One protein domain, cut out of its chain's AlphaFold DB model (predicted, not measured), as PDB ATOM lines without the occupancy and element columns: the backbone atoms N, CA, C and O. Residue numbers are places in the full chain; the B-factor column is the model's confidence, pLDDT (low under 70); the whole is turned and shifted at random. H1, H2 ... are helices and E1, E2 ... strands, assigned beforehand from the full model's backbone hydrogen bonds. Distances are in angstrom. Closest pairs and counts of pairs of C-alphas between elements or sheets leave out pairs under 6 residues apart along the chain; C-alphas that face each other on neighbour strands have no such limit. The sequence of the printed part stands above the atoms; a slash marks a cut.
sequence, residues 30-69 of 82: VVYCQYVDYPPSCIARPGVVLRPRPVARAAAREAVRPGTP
ATOM      1  N   VAL A  30     336.263 279.140 217.361       75.19
ATOM      2  CA  VAL A  30     335.491 280.361 217.608       75.19
ATOM      3  C   VAL A  30     336.126 281.070 218.799       75.19
ATOM      4  O   VAL A  30     336.167 280.522 219.906       75.19
ATOM      5  N   VAL A  31     336.651 282.266 218.545       81.00
ATOM      6  CA  VAL A  31     337.320 283.116 219.530       81.00
ATOM      7  C   VAL A  31     336.467 284.360 219.743       81.00
ATOM      8  O   VAL A  31     336.177 285.083 218.793       81.00
ATOM      9  N   TYR A  32     336.059 284.599 220.987       81.31
ATOM     10  CA  TYR A  32     335.318 285.791 221.387       81.31
ATOM     11  C   TYR A  32     336.286 286.771 222.027       81.31
ATOM     12  O   TYR A  32     336.853 286.461 223.069       81.31
ATOM     13  N   CYS A  33     336.479 287.936 221.424       85.69
ATOM     14  CA  CYS A  33     337.297 288.997 222.000       85.69
ATOM     15  C   CYS A  33     336.401 290.115 222.517       85.69
ATOM     16  O   CYS A  33     335.402 290.447 221.879       85.69
ATOM     17  N   GLN A  34     336.768 290.712 223.654       83.31
ATOM     18  CA  GLN A  34     336.091 291.919 224.131       83.31
ATOM     19  C   GLN A  34     336.373 293.110 223.201       83.31
ATOM     20  O   GLN A  34     335.483 293.916 222.949       83.31
ATOM     21  N   TYR A  35     337.590 293.163 222.648       72.81
ATOM     22  CA  TYR A  35     338.017 294.143 221.652       72.81
ATOM     23  C   TYR A  35     338.744 293.453 220.495       72.81
ATOM     24  O   TYR A  35     339.503 292.501 220.702       72.81
ATOM     25  N   VAL A  36     338.517 293.937 219.273       73.50
ATOM     26  CA  VAL A  36     339.226 293.467 218.072       73.50
ATOM     27  C   VAL A  36     340.715 293.811 218.208       73.50
ATOM     28  O   VAL A  36     341.062 294.829 218.798       73.50
ATOM     29  N   ASP A  37     341.591 292.925 217.732       73.69
ATOM     30  CA  ASP A  37     343.056 293.061 217.798       73.69
ATOM     31  C   ASP A  37     343.673 293.138 219.211       73.69
ATOM     32  O   ASP A  37     344.850 293.476 219.347       73.69
ATOM     33  N   TYR A  38     342.937 292.757 220.268       74.25
ATOM     34  CA  TYR A  38     343.461 292.688 221.642       74.25
ATOM     35  C   TYR A  38     343.502 291.245 222.190       74.25
ATOM     36  O   TYR A  38     342.583 290.812 222.902       74.25
ATOM     37  N   PRO A  39     344.584 290.485 221.907       75.00
ATOM     38  CA  PRO A  39     344.689 289.055 222.203       75.00
ATOM     39  C   PRO A  39     344.428 288.654 223.662       75.00
ATOM     40  O   PRO A  39     343.789 287.623 223.870       75.00
ATOM     41  N   PRO A  40     344.870 289.421 224.685       82.25
ATOM     42  CA  PRO A  40     344.649 289.044 226.082       82.25
ATOM     43  C   PRO A  40     343.172 288.973 226.491       82.25
ATOM     44  O   PRO A  40     342.852 288.333 227.486       82.25
ATOM     45  N   SER A  41     342.274 289.623 225.742       81.75
ATOM     46  CA  SER A  41     340.828 289.655 226.025       81.75
ATOM     47  C   SER A  41     340.021 288.611 225.250       81.75
ATOM     48  O   SER A  41     338.791 288.614 225.293       81.75
ATOM     49  N   CYS A  42     340.703 287.745 224.504       85.25
ATOM     50  CA  CYS A  42     340.081 286.754 223.649       85.25
ATOM     51  C   CYS A  42     339.920 285.415 224.381       85.25
ATOM     52  O   CYS A  42     340.895 284.828 224.847       85.25
ATOM     53  N   ILE A  43     338.693 284.898 224.440       83.88
ATOM     54  CA  ILE A  43     338.352 283.615 225.056       83.88
ATOM     55  C   ILE A  43     337.904 282.646 223.960       83.88
ATOM     56  O   ILE A  43     337.039 282.953 223.138       83.88
ATOM     57  N   ALA A  44     338.500 281.454 223.939       84.50
ATOM     58  CA  ALA A  44     338.096 280.388 223.032       84.50
ATOM     59  C   ALA A  44     336.864 279.646 223.573       84.50
ATOM     60  O   ALA A  44     336.700 279.488 224.785       84.50
ATOM     61  N   ARG A  45     336.010 279.153 222.668       78.38
ATOM     62  CA  ARG A  45     334.868 278.297 223.027       78.38
ATOM     63  C   ARG A  45     335.313 277.110 223.914       78.38
ATOM     64  O   ARG A  45     336.360 276.517 223.636       78.38
ATOM     65  N   PRO A  46     334.524 276.717 224.936       75.25
ATOM     66  CA  PRO A  46     334.830 275.553 225.766       75.25
ATOM     67  C   PRO A  46     335.097 274.297 224.928       75.25
ATOM     68  O   PRO A  46     334.400 274.037 223.949       75.25
ATOM     69  N   GLY A  47     336.122 273.531 225.308       74.75
ATOM     70  CA  GLY A  47     336.561 272.332 224.583       74.75
ATOM     71  C   GLY A  47     337.620 272.579 223.501       74.75
ATOM     72  O   GLY A  47     338.195 271.616 222.994       74.75
ATOM     73  N   VAL A  48     337.947 273.835 223.173       76.19
ATOM     74  CA  VAL A  48     339.066 274.157 222.274       76.19
ATOM     75  C   VAL A  48     340.380 274.182 223.060       76.19
ATOM     76  O   VAL A  48     340.586 275.025 223.931       76.19
ATOM     77  N   VAL A  49     341.307 273.280 222.726       74.44
ATOM     78  CA  VAL A  49     342.671 273.295 223.278       74.44
ATOM     79  C   VAL A  49     343.536 274.256 222.464       74.44
ATOM     80  O   VAL A  49     343.952 273.937 221.347       74.44
ATOM     81  N   LEU A  50     343.846 275.423 223.031       72.69
ATOM     82  CA  LEU A  50     344.797 276.360 222.433       72.69
ATOM     83  C   LEU A  50     346.217 275.792 222.540       72.69
ATOM     84  O   LEU A  50     346.790 275.695 223.625       72.69
ATOM     85  N   ARG A  51     346.796 275.403 221.401       70.75
ATOM     86  CA  ARG A  51     348.201 274.985 221.323       70.75
ATOM     87  C   ARG A  51     349.077 276.173 220.914       70.75
ATOM     88  O   ARG A  51     348.695 276.913 220.007       70.75
ATOM     89  N   PRO A  52     350.267 276.339 221.518       67.81
ATOM     90  CA  PRO A  52     351.234 277.328 221.057       67.81
ATOM     91  C   PRO A  52     351.547 277.109 219.577       67.81
ATOM     92  O   PRO A  52     351.773 275.971 219.150       67.81
ATOM     93  N   ARG A  53     351.587 278.192 218.793       67.62
ATOM     94  CA  ARG A  53     351.989 278.117 217.383       67.62
ATOM     95  C   ARG A  53     353.390 277.493 217.273       67.62
ATOM     96  O   ARG A  53     354.230 277.773 218.131       67.62
ATOM     97  N   PRO A  54     353.687 276.703 216.224       71.12
ATOM     98  CA  PRO A  54     354.995 276.061 216.058       71.12
ATOM     99  C   PRO A  54     356.177 277.032 216.179       71.12
ATOM    100  O   PRO A  54     357.170 276.702 216.819       71.12
ATOM    101  N   VAL A  55     356.031 278.256 215.656       68.25
ATOM    102  CA  VAL A  55     357.047 279.320 215.745       68.25
ATOM    103  C   VAL A  55     357.251 279.798 217.184       68.25
ATOM    104  O   VAL A  55     358.383 279.852 217.653       68.25
ATOM    105  N   ALA A  56     356.171 280.062 217.928       69.38
ATOM    106  CA  ALA A  56     356.258 280.421 219.346       69.38
ATOM    107  C   ALA A  56     356.883 279.287 220.177       69.38
ATOM    108  O   ALA A  56     357.647 279.533 221.105       69.38
ATOM    109  N   ARG A  57     356.615 278.029 219.805       68.19
ATOM    110  CA  ARG A  57     357.228 276.853 220.431       68.19
ATOM    111  C   ARG A  57     358.721 276.738 220.117       68.19
ATOM    112  O   ARG A  57     359.477 276.349 221.001       68.19
ATOM    113  N   ALA A  58     359.138 277.048 218.891       71.38
ATOM    114  CA  ALA A  58     360.546 277.076 218.507       71.38
ATOM    115  C   ALA A  58     361.296 278.189 219.253       71.38
ATOM    116  O   ALA A  58     362.301 277.906 219.895       71.38
ATOM    117  N   ALA A  59     360.746 279.408 219.279       75.69
ATOM    118  CA  ALA A  59     361.323 280.540 220.005       75.69
ATOM    119  C   ALA A  59     361.427 280.275 221.516       75.69
ATOM    120  O   ALA A  59     362.474 280.507 222.113       75.69
ATOM    121  N   ALA A  60     360.379 279.724 222.136       76.94
ATOM    122  CA  ALA A  60     360.410 279.365 223.553       76.94
ATOM    123  C   ALA A  60     361.443 278.268 223.859       76.94
ATOM    124  O   ALA A  60     362.089 278.301 224.899       76.94
ATOM    125  N   ARG A  61     361.619 277.290 222.959       78.44
ATOM    126  CA  ARG A  61     362.652 276.253 223.113       78.44
ATOM    127  C   ARG A  61     364.053 276.828 222.983       78.44
ATOM    128  O   ARG A  61     364.910 276.471 223.782       78.44
ATOM    129  N   GLU A  62     364.260 277.708 222.014       79.94
ATOM    130  CA  GLU A  62     365.543 278.369 221.794       79.94
ATOM    131  C   GLU A  62     365.916 279.271 222.973       79.94
ATOM    132  O   GLU A  62     367.046 279.231 223.455       79.94
ATOM    133  N   ALA A  63     364.939 279.991 223.531       75.56
ATOM    134  CA  ALA A  63     365.125 280.837 224.707       75.56
ATOM    135  C   ALA A  63     365.579 280.064 225.959       75.56
ATOM    136  O   ALA A  63     366.190 280.655 226.841       75.56
ATOM    137  N   VAL A  64     365.295 278.760 226.056       80.00
ATOM    138  CA  VAL A  64     365.663 277.912 227.210       80.00
ATOM    139  C   VAL A  64     366.758 276.896 226.839       80.00
ATOM    140  O   VAL A  64     367.156 276.067 227.659       80.00
ATOM    141  N   ARG A  65     367.282 276.938 225.608       82.25
ATOM    142  CA  ARG A  65     368.346 276.043 225.147       82.25
ATOM    143  C   ARG A  65     369.633 276.312 225.956       82.25
ATOM    144  O   ARG A  65     370.046 277.464 226.102       82.25
ATOM    145  N   PRO A  66     370.294 275.270 226.495       78.81
ATOM    146  CA  PRO A  66     371.594 275.433 227.138       78.81
ATOM    147  C   PRO A  66     372.602 276.049 226.163       78.81
ATOM    148  O   PRO A  66     372.749 275.566 225.042       78.81
ATOM    149  N   GLY A  67     373.284 277.110 226.594       76.31
ATOM    150  CA  GLY A  67     374.210 277.873 225.753       76.31
ATOM    151  C   GLY A  67     373.589 279.090 225.063       76.31
ATOM    152  O   GLY A  67     374.340 279.932 224.583       76.31
ATOM    153  N   THR A  68     372.260 279.250 225.080       78.19
ATOM    154  CA  THR A  68     371.631 280.495 224.622       78.19
ATOM    155  C   THR A  68     371.988 281.626 225.587       78.19
ATOM    156  O   THR A  68     371.703 281.513 226.789       78.19
ATOM    157  N   PRO A  69     372.619 282.716 225.108       69.56
ATOM    158  CA  PRO A  69     372.936 283.860 225.945       69.56
ATOM    159  C   PRO A  69     371.631 284.516 226.398       69.56
ATOM    160  O   PRO A  69     370.908 285.137 225.627       69.56
TER     161      PRO A  69
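What this domain is: This is residues 30 to 69 of the 82 residues of an uncharacterized protein of Bradyrhizobium guangdongense (UniProt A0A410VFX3). A small two-strand hairpin, E1 and E2, makes one end of this domain, and a single helix, H1, lies well away from it toward the other end, joined by an outstretched link. Residues 53 to 59 and 61 to 69, which take in most of H1 and the tail after it, stand free, and there is no common core. The printed part has 40 residues, with two named strands and then one named helix along the chain; the sheet has the order E1 - E2 and is antiparallel. The class is mixed, helices and strands, with 16 residues, under half, in named elements. The whole is extended, with a radius of gyration of the C-alphas of 14.4 A and spans of 40 by 22 by 11 A, a flat outline.

How they stand to each other: E1, residues 31 to 33, and E2, residues 42 to 44, form a hairpin of antiparallel neighbours, with 156 degrees between their directions. The C-alphas of Cys 33 and Cys 42 face each other at 3.9 A. N 32 and O 43 are within hydrogen-bond range at 2.9 A, and so are N 43 and O 32 at 2.8 A. H1, residues 54 to 63, is apart from E1. In H1, every O i to N i+4 pair is within hydrogen-bond range.

Where its parts are: E1 begins at C-alpha 31, (337.320, 283.116, 219.530), and is 6.4 A long from first to last C-alpha. E2 is 6.7 A long and ends at C-alpha 44, (338.096, 280.388, 223.032). H1 is 14.2 A long and ends at C-alpha 63, (365.125, 280.837, 224.707).

The domain as a whole: The two C-alphas farthest apart, those of Gln 34 and Gly 67, are 40.7 A apart. The printed part has no cut. The links E1 to E2, 8 residues, and E2 to H1, 9 residues, are short. The mean pLDDT of the printed part is 76.3, and residues 52 to 53, 55 to 57 and 69 are under 70.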